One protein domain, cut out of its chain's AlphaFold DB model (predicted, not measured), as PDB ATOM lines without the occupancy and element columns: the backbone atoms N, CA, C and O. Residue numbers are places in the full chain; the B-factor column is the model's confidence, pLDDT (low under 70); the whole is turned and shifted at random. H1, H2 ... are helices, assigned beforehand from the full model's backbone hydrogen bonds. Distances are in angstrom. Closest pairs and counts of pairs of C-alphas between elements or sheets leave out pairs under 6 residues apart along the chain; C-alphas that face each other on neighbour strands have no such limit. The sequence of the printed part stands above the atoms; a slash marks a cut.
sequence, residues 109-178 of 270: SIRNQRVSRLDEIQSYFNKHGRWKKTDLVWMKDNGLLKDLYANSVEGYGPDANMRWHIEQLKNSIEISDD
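What this domain is: This is residues 109 to 178 of the 270 residues of an uncharacterized protein of Bifidobacterium pseudolongum subsp. globosum (UniProt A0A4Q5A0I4). One long helix, H1, has two shorter helices, H2 and H4, running back beside it, their three centres making a triangle; H4 packs on a part of H1, H2 comes close to H1, and the small H3 packs on H2, away from H1. The link from H3 to H4 and the tail after H4 reach opposite ends of the elongated outline. The printed part has 70 residues, with four named helices in the order H1, H2, H3, H4 and no named strand, and its class is all helix. It is compact, with a radius of gyration of the C-alphas of 11.9 A and spans of 36 by 24 by 19 A.

How they stand to each other: H1, residues 109 to 128, touches H4, residues 161 to 171, with residues 114 to 122 alone. They run opposite ways at a shallow tilt of 15 degrees, and their closest C-alphas, those of Val 115 and Lys 170, are 5.7 A apart. H2, residues 133 to 141, is close to H1 but not clearly touching: the closest C-alphas, those of Ile 121 and Asp 135, are 6.7 A apart. These two run opposite ways at a shallow tilt of 26 degrees. H3, residues 147 to 150, touches H2, the closest C-alphas being those of Leu 136 and Ala 150, 6.5 A apart. H1 and H3, H2 and H4, and H3 and H4 are apart. In H1, H2 and H4 every O i to N i+4 pair is within hydrogen-bond range; H3 is too short for such a pair.

Where its parts are: H1 begins at C-alpha 109 (135.132, -65.934, 58.587) and measures 28.7 A. H2 measures 12.4 A and H3 5.2 A. H4 measures 15.6 A and ends at C-alpha 171 (132.991, -67.581, 43.970).

The domain as a whole: The C-alphas farthest apart, of Gly 157 and Asp 177, are 36.6 A apart. The printed part has no cut. The links H1 to H2 and H2 to H3 are tight, and H3 to H4 is short. Mean pLDDT of the printed part is 78.3; residues 146 to 164 are under 70.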
ATOM      1  N   SER A 109     135.720 -67.128  57.970       98.06
ATOM      2  CA  SER A 109     135.132 -65.934  58.587       98.06
ATOM      3  C   SER A 109     135.311 -64.698  57.704       98.06
ATOM      4  O   SER A 109     134.321 -64.062  57.335       98.06
ATOM      5  N   ILE A 110     136.545 -64.403  57.279       97.06
ATOM      6  CA  ILE A 110     136.862 -63.263  56.408       97.06
ATOM      7  C   ILE A 110     136.126 -63.393  55.072       97.06
ATOM      8  O   ILE A 110     135.486 -62.441  54.614       97.06
ATOM      9  N   ARG A 111     136.148 -64.583  54.458       96.44
ATOM     10  CA  ARG A 111     135.417 -64.844  53.212       96.44
ATOM     11  C   ARG A 111     133.927 -64.561  53.378       96.44
ATOM     12  O   ARG A 111     133.353 -63.859  52.549       96.44
ATOM     13  N   ASN A 112     133.306 -65.066  54.441       96.69
ATOM     14  CA  ASN A 112     131.883 -64.857  54.703       96.69
ATOM     15  C   ASN A 112     131.558 -63.374  54.908       96.69
ATOM     16  O   ASN A 112     130.585 -62.891  54.334       96.69
ATOM     17  N   GLN A 113     132.397 -62.632  55.636       95.94
ATOM     18  CA  GLN A 113     132.245 -61.182  55.792       95.94
ATOM     19  C   GLN A 113     132.301 -60.461  54.438       95.94
ATOM     20  O   GLN A 113     131.455 -59.609  54.157       95.94
ATOM     21  N   ARG A 114     133.249 -60.828  53.564       95.31
ATOM     22  CA  ARG A 114     133.350 -60.252  52.214       95.31
ATOM     23  C   ARG A 114     132.143 -60.609  51.343       95.31
ATOM     24  O   ARG A 114     131.626 -59.730  50.661       95.31
ATOM     25  N   VAL A 115     131.657 -61.851  51.393       94.62
ATOM     26  CA  VAL A 115     130.440 -62.272  50.672       94.62
ATOM     27  C   VAL A 115     129.223 -61.480  51.149       94.62
ATOM     28  O   VAL A 115     128.532 -60.893  50.318       94.62
ATOM     29  N   SER A 116     128.999 -61.382  52.464       96.19
ATOM     30  CA  SER A 116     127.896 -60.586  53.021       96.19
ATOM     31  C   SER A 116     127.990 -59.118  52.611       96.19
ATOM     32  O   SER A 116     126.986 -58.498  52.265       96.19
ATOM     33  N   ARG A 117     129.203 -58.560  52.559       95.12
ATOM     34  CA  ARG A 117     129.409 -57.194  52.084       95.12
ATOM     35  C   ARG A 117     129.098 -57.038  50.592       95.12
ATOM     36  O   ARG A 117     128.497 -56.041  50.200       95.12
ATOM     37  N   LEU A 118     129.445 -58.018  49.758       91.94
ATOM     38  CA  LEU A 118     129.057 -58.035  48.343       91.94
ATOM     39  C   LEU A 118     127.534 -58.141  48.159       91.94
ATOM     40  O   LEU A 118     127.000 -57.497  47.258       91.94
ATOM     41  N   ASP A 119     126.826 -58.879  49.020       93.12
ATOM     42  CA  ASP A 119     125.355 -58.931  49.019       93.12
ATOM     43  C   ASP A 119     124.729 -57.562  49.307       93.12
ATOM     44  O   ASP A 119     123.803 -57.135  48.610       93.12
ATOM     45  N   GLU A 120     125.256 -56.832  50.292       93.88
ATOM     46  CA  GLU A 120     124.817 -55.465  50.591       93.88
ATOM     47  C   GLU A 120     125.036 -54.524  49.403       93.88
ATOM     48  O   GLU A 120     124.150 -53.743  49.043       93.88
ATOM     49  N   ILE A 121     126.212 -54.616  48.778       88.75
ATOM     50  CA  ILE A 121     126.590 -53.810  47.615       88.75
ATOM     51  C   ILE A 121     125.660 -54.127  46.430       88.75
ATOM     52  O   ILE A 121     125.108 -53.215  45.807       88.75
ATOM     53  N   GLN A 122     125.390 -55.410  46.174       87.44
ATOM     54  CA  GLN A 122     124.458 -55.864  45.140       87.44
ATOM     55  C   GLN A 122     123.019 -55.396  45.402       87.44
ATOM     56  O   GLN A 122     122.333 -54.963  44.470       87.44
ATOM     57  N   SER A 123     122.560 -55.454  46.655       91.38
ATOM     58  CA  SER A 123     121.236 -54.980  47.076       91.38
ATOM     59  C   SER A 123     121.083 -53.471  46.867       91.38
ATOM     60  O   SER A 123     120.097 -53.016  46.279       91.38
ATOM     61  N   TYR A 124     122.097 -52.689  47.254       89.94
ATOM     62  CA  TYR A 124     122.119 -51.247  47.016       89.94
ATOM     63  C   TYR A 124     122.039 -50.922  45.521       89.94
ATOM     64  O   TYR A 124     121.198 -50.118  45.113       89.94
ATOM     65  N   PHE A 125     122.854 -51.582  44.695       84.38
ATOM     66  CA  PHE A 125     122.816 -51.395  43.246       84.38
ATOM     67  C   PHE A 125     121.451 -51.755  42.654       84.38
ATOM     68  O   PHE A 125     120.905 -50.985  41.868       84.38
ATOM     69  N   ASN A 126     120.852 -52.875  43.070       85.00
ATOM     70  CA  ASN A 126     119.531 -53.286  42.592       85.00
ATOM     71  C   ASN A 126     118.439 -52.264  42.922       85.00
ATOM     72  O   ASN A 126     117.522 -52.079  42.126       85.00
ATOM     73  N   LYS A 127     118.548 -51.588  44.070       89.19
ATOM     74  CA  LYS A 127     117.598 -50.558  44.497       89.19
ATOM     75  C   LYS A 127     117.821 -49.207  43.815       89.19
ATOM     76  O   LYS A 127     116.859 -48.486  43.570       89.19
ATOM     77  N   HIS A 128     119.074 -48.833  43.564       86.25
ATOM     78  CA  HIS A 128     119.435 -47.463  43.183       86.25
ATOM     79  C   HIS A 128     119.980 -47.316  41.757       86.25
ATOM     80  O   HIS A 128     120.180 -46.187  41.313       86.25
ATOM     81  N   GLY A 129     120.249 -48.416  41.052       79.06
ATOM     82  CA  GLY A 129     120.796 -48.419  39.691       79.06
ATOM     83  C   GLY A 129     122.225 -47.879  39.573       79.06
ATOM     84  O   GLY A 129     122.676 -47.590  38.468       79.06
ATOM     85  N   ARG A 130     122.935 -47.702  40.697       77.81
ATOM     86  CA  ARG A 130     124.293 -47.141  40.756       77.81
ATOM     87  C   ARG A 130     125.094 -47.695  41.929       77.81
ATOM     88  O   ARG A 130     124.520 -48.090  42.943       77.81
ATOM     89  N   TRP A 131     126.417 -47.652  41.810       76.94
ATOM     90  CA  TRP A 131     127.360 -48.023  42.869       76.94
ATOM     91  C   TRP A 131     127.717 -46.825  43.750       76.94
ATOM     92  O   TRP A 131     127.678 -45.675  43.300       76.94
ATOM     93  N   LYS A 132     128.117 -47.080  45.001       85.00
ATOM     94  CA  LYS A 132     128.799 -46.060  45.806       85.00
ATOM     95  C   LYS A 132     130.289 -46.099  45.503       85.00
ATOM     96  O   LYS A 132     130.886 -47.171  45.465       85.00
ATOM     97  N   LYS A 133     130.915 -44.925  45.420       81.62
ATOM     98  CA  LYS A 133     132.379 -44.808  45.335       81.62
ATOM     99  C   LYS A 133     133.079 -45.566  46.473       81.62
ATOM    100  O   LYS A 133     134.060 -46.255  46.237       81.62
ATOM    101  N   THR A 134     132.526 -45.508  47.685       87.56
ATOM    102  CA  THR A 134     133.043 -46.235  48.855       87.56
ATOM    103  C   THR A 134     133.000 -47.755  48.702       87.56
ATOM    104  O   THR A 134     133.859 -48.436  49.245       87.56
ATOM    105  N   ASP A 135     132.020 -48.295  47.972       87.12
ATOM    106  CA  ASP A 135     131.892 -49.741  47.758       87.12
ATOM    107  C   ASP A 135     132.941 -50.232  46.749       87.12
ATOM    108  O   ASP A 135     133.559 -51.271  46.963       87.12
ATOM    109  N   LEU A 136     133.205 -49.439  45.703       81.19
ATOM    110  CA  LEU A 136     134.264 -49.709  44.724       81.19
ATOM    111  C   LEU A 136     135.661 -49.643  45.357       81.19
ATOM    112  O   LEU A 136     136.488 -50.517  45.104       81.19
ATOM    113  N   VAL A 137     135.905 -48.641  46.210       83.62
ATOM    114  CA  VAL A 137     137.152 -48.530  46.988       83.62
ATOM    115  C   VAL A 137     137.317 -49.745  47.898       83.62
ATOM    116  O   VAL A 137     138.351 -50.398  47.854       83.62
ATOM    117  N   TRP A 138     136.272 -50.122  48.641       90.06
ATOM    118  CA  TRP A 138     136.324 -51.296  49.511       90.06
ATOM    119  C   TRP A 138     136.625 -52.591  48.738       90.06
ATOM    120  O   TRP A 138     137.462 -53.380  49.173       90.06
ATOM    121  N   MET A 139     135.985 -52.809  47.584       85.38
ATOM    122  CA  MET A 139     136.254 -53.976  46.734       85.38
ATOM    123  C   MET A 139     137.707 -54.000  46.246       85.38
ATOM    124  O   MET A 139     138.333 -55.058  46.260       85.38
ATOM    125  N   LYS A 140     138.257 -52.845  45.848       81.88
ATOM    126  CA  LYS A 140     139.665 -52.710  45.456       81.88
ATOM    127  C   LYS A 140     140.604 -53.041  46.620       81.88
ATOM    128  O   LYS A 140     141.486 -53.878  46.457       81.88
ATOM    129  N   ASP A 141     140.380 -52.446  47.787       86.50
ATOM    130  CA  ASP A 141     141.226 -52.636  48.974       86.50
ATOM    131  C   ASP A 141     141.207 -54.088  49.486       86.50
ATOM    132  O   ASP A 141     142.127 -54.518  50.176       86.50
ATOM    133  N   ASN A 142     140.179 -54.862  49.122       86.69
ATOM    134  CA  ASN A 142     140.047 -56.287  49.439       86.69
ATOM    135  C   ASN A 142     140.450 -57.211  48.272       86.69
ATOM    136  O   ASN A 142     140.144 -58.403  48.304       86.69
ATOM    137  N   GLY A 143     141.098 -56.680  47.227       80.50
ATOM    138  CA  GLY A 143     141.593 -57.459  46.085       80.50
ATOM    139  C   GLY A 143     140.504 -58.022  45.163       80.50
ATOM    140  O   GLY A 143     140.788 -58.867  44.319       80.50
ATOM    141  N   LEU A 144     139.256 -57.564  45.303       80.94
ATOM    142  CA  LEU A 144     138.101 -58.044  44.536       80.94
ATOM    143  C   LEU A 144     137.930 -57.304  43.201       80.94
ATOM    144  O   LEU A 144     137.192 -57.755  42.332       80.94
ATOM    145  N   LEU A 145     138.597 -56.163  43.018       75.81
ATOM    146  CA  LEU A 145     138.611 -55.418  41.760       75.81
ATOM    147  C   LEU A 145     140.046 -55.058  41.376       75.81
ATOM    148  O   LEU A 145     140.798 -54.525  42.187       75.81
ATOM    149  N   LYS A 146     140.404 -55.297  40.109       65.75
ATOM    150  CA  LYS A 146     141.673 -54.828  39.534       65.75
ATOM    151  C   LYS A 146     141.623 -53.314  39.293       65.75
ATOM    152  O   LYS A 146     140.582 -52.777  38.912       65.75
ATOM    153  N   ASP A 147     142.771 -52.649  39.421       55.19
ATOM    154  CA  ASP A 147     142.911 -51.185  39.308       55.19
ATOM    155  C   ASP A 147     142.324 -50.582  38.021       55.19
ATOM    156  O   ASP A 147     141.695 -49.525  38.055       55.19
ATOM    157  N   LEU A 148     142.478 -51.277  36.890       45.69
ATOM    158  CA  LEU A 148     141.961 -50.843  35.585       45.69
ATOM    159  C   LEU A 148     140.423 -50.783  35.530       45.69
ATOM    160  O   LEU A 148     139.866 -49.988  34.774       45.69
ATOM    161  N   TYR A 149     139.730 -51.592  36.338       56.03
ATOM    162  CA  TYR A 149     138.272 -51.543  36.443       56.03
ATOM    163  C   TYR A 149     137.844 -50.423  37.394       56.03
ATOM    164  O   TYR A 149     137.004 -49.612  37.033       56.03
ATOM    165  N   ALA A 150     138.478 -50.291  38.565       50.00
ATOM    166  CA  ALA A 150     138.116 -49.276  39.563       50.00
ATOM    167  C   ALA A 150     138.179 -47.830  39.024       50.00
ATOM    168  O   ALA A 150     137.312 -47.021  39.352       50.00
ATOM    169  N   ASN A 151     139.154 -47.531  38.156       49.00
ATOM    170  CA  ASN A 151     139.329 -46.205  37.549       49.00
ATOM    171  C   ASN A 151     138.422 -45.950  36.325       49.00
ATOM    172  O   ASN A 151     138.305 -44.806  35.896       49.00
ATOM    173  N   SER A 152     137.790 -46.982  35.751       51.34
ATOM    174  CA  SER A 152     136.900 -46.854  34.582       51.34
ATOM    175  C   SER A 152     135.407 -46.817  34.938       51.34
ATOM    176  O   SER A 152     134.603 -46.364  34.125       51.34
ATOM    177  N   VAL A 153     135.020 -47.217  36.162       51.88
ATOM    178  CA  VAL A 153     133.622 -47.143  36.654       51.88
ATOM    179  C   VAL A 153     133.288 -45.830  37.375       51.88
ATOM    180  O   VAL A 153     132.154 -45.648  37.827       51.88
ATOM    181  N   GLU A 154     134.236 -44.895  37.496       46.19
ATOM    182  CA  GLU A 154     133.961 -43.562  38.038       46.19
ATOM    183  C   GLU A 154     133.126 -42.761  37.017       46.19
ATOM    184  O   GLU A 154     133.648 -42.063  36.157       46.19
ATOM    185  N   GLY A 155     131.796 -42.920  37.073       44.66
ATOM    186  CA  GLY A 155     130.841 -42.162  36.254       44.66
ATOM    187  C   GLY A 155     130.024 -42.952  35.222       44.66
ATOM    188  O   GLY A 155     129.166 -42.346  34.582       44.66
ATOM    189  N   TYR A 156     130.200 -44.272  35.079       48.22
ATOM    190  CA  TYR A 156     129.404 -45.077  34.138       48.22
ATOM    191  C   TYR A 156     128.239 -45.830  34.807       48.22
ATOM    192  O   TYR A 156     128.397 -46.522  35.814       48.22
ATOM    193  N   GLY A 157     127.049 -45.648  34.220       46.59
ATOM    194  CA  GLY A 157     125.807 -46.362  34.524       46.59
ATOM    195  C   GLY A 157     125.797 -47.822  34.032       46.59
ATOM    196  O   GLY A 157     126.798 -48.313  33.521       46.59
ATOM    197  N   PRO A 158     124.674 -48.533  34.217       44.34
ATOM    198  CA  PRO A 158     124.621 -49.967  34.487       44.34
ATOM    199  C   PRO A 158     124.992 -50.831  33.280       44.34
ATOM    200  O   PRO A 158     124.324 -50.795  32.252       44.34
ATOM    201  N   ASP A 159     125.977 -51.703  33.464       55.84
ATOM    202  CA  ASP A 159     126.156 -52.883  32.625       55.84
ATOM    203  C   ASP A 159     125.531 -54.094  33.345       55.84
ATOM    204  O   ASP A 159     125.884 -54.415  34.484       55.84
ATOM    205  N   ALA A 160     124.586 -54.771  32.689       50.53
ATOM    206  CA  ALA A 160     124.000 -56.032  33.145       50.53
ATOM    207  C   ALA A 160     125.061 -57.124  33.413       50.53
ATOM    208  O   ALA A 160     124.841 -57.991  34.265       50.53
ATOM    209  N   ASN A 161     126.236 -57.037  32.782       60.22
ATOM    210  CA  ASN A 161     127.389 -57.891  33.048       60.22
ATOM    211  C   ASN A 161     127.887 -57.769  34.492       60.22
ATOM    212  O   ASN A 161     128.519 -58.699  34.986       60.22
ATOM    213  N   MET A 162     127.600 -56.675  35.208       60.94
ATOM    214  CA  MET A 162     128.124 -56.480  36.562       60.94
ATOM    215  C   MET A 162     127.403 -57.329  37.624       60.94
ATOM    216  O   MET A 162     128.030 -57.772  38.583       60.94
ATOM    217  N   ARG A 163     126.105 -57.630  37.448       61.59
ATOM    218  CA  ARG A 163     125.399 -58.593  38.326       61.59
ATOM    219  C   ARG A 163     126.030 -59.979  38.233       61.59
ATOM    220  O   ARG A 163     126.261 -60.629  39.246       61.59
ATOM    221  N   TRP A 164     126.341 -60.397  37.008       61.97
ATOM    222  CA  TRP A 164     127.082 -61.626  36.763       61.97
ATOM    223  C   TRP A 164     128.487 -61.552  37.380       61.97
ATOM    224  O   TRP A 164     128.902 -62.505  38.031       61.97
ATOM    225  N   HIS A 165     129.168 -60.401  37.298       74.31
ATOM    226  CA  HIS A 165     130.469 -60.210  37.947       74.31
ATOM    227  C   HIS A 165     130.421 -60.374  39.469       74.31
ATOM    228  O   HIS A 165     131.316 -61.017  39.996       74.31
ATOM    229  N   ILE A 166     129.417 -59.861  40.196       77.75
ATOM    230  CA  ILE A 166     129.382 -60.025  41.665       77.75
ATOM    231  C   ILE A 166     129.294 -61.497  42.071       77.75
ATOM    232  O   ILE A 166     130.009 -61.918  42.978       77.75
ATOM    233  N   GLU A 167     128.460 -62.288  41.399       79.25
ATOM    234  CA  GLU A 167     128.384 -63.724  41.680       79.25
ATOM    235  C   GLU A 167     129.698 -64.442  41.337       79.25
ATOM    236  O   GLU A 167     130.153 -65.289  42.105       79.25
ATOM    237  N   GLN A 168     130.370 -64.059  40.243       79.69
ATOM    238  CA  GLN A 168     131.713 -64.569  39.943       79.69
ATOM    239  C   GLN A 168     132.730 -64.175  41.024       79.69
ATOM    240  O   GLN A 168     133.488 -65.026  41.483       79.69
ATOM    241  N   LEU A 169     132.697 -62.924  41.491       82.88
ATOM    242  CA  LEU A 169     133.592 -62.419  42.532       82.88
ATOM    243  C   LEU A 169     133.419 -63.171  43.848       82.88
ATOM    244  O   LEU A 169     134.413 -63.549  44.457       82.88
ATOM    245  N   LYS A 170     132.177 -63.440  44.275       87.62
ATOM    246  CA  LYS A 170     131.900 -64.242  45.481       87.62
ATOM    247  C   LYS A 170     132.513 -65.639  45.388       87.62
ATOM    248  O   LYS A 170     133.035 -66.158  46.378       87.62
ATOM    249  N   ASN A 171     132.452 -66.246  44.206       85.06
ATOM    250  CA  ASN A 171     132.991 -67.581  43.970       85.06
ATOM    251  C   ASN A 171     134.521 -67.597  43.861       85.06
ATOM    252  O   ASN A 171     135.116 -68.631  44.142       85.06
ATOM    253  N   SER A 172     135.154 -66.466  43.539       84.62
ATOM    254  CA  SER A 172     136.610 -66.339  43.420       84.62
ATOM    255  C   SER A 172     137.303 -65.746  44.654       84.62
ATOM    256  O   SER A 172     138.486 -65.426  44.576       84.62
ATOM    257  N   ILE A 173     136.596 -65.524  45.772       89.75
ATOM    258  CA  ILE A 173     137.226 -64.990  46.991       89.75
ATOM    259  C   ILE A 173     138.131 -66.055  47.604       89.75
ATOM    260  O   ILE A 173     137.648 -67.002  48.231       89.75
ATOM    261  N   GLU A 174     139.431 -65.823  47.495       90.50
ATOM    262  CA  GLU A 174     140.469 -66.566  48.195       90.50
ATOM    263  C   GLU A 174     141.066 -65.698  49.303       90.50
ATOM    264  O   GLU A 174     141.330 -64.508  49.111       90.50
ATOM    265  N   ILE A 175     141.248 -66.293  50.484       95.69
ATOM    266  CA  ILE A 175     141.902 -65.654  51.627       95.69
ATOM    267  C   ILE A 175     143.245 -66.342  51.826       95.69
ATOM    268  O   ILE A 175     143.293 -67.551  52.057       95.69
ATOM    269  N   SER A 176     144.324 -65.570  51.727       96.25
ATOM    270  CA  SER A 176     145.673 -66.083  51.974       96.25
ATOM    271  C   SER A 176     145.880 -66.433  53.448       96.25
ATOM    272  O   SER A 176     145.259 -65.840  54.335       96.25
ATOM    273  N   ASP A 177     146.790 -67.368  53.716       98.06
ATOM    274  CA  ASP A 177     147.217 -67.727  55.074       98.06
ATOM    275  C   ASP A 177     147.712 -66.488  55.825       98.06
ATOM    276  O   ASP A 177     147.294 -66.228  56.946       98.06
ATOM    277  N   ASP A 178     148.532 -65.676  55.164       97.62
ATOM    278  CA  ASP A 178     149.113 -64.444  55.690       97.62
ATOM    279  C   ASP A 178     148.049 -63.403  56.105       97.62
ATOM    280  O   ASP A 178     148.126 -62.803  57.180       97.62
TER     281      ASP A 178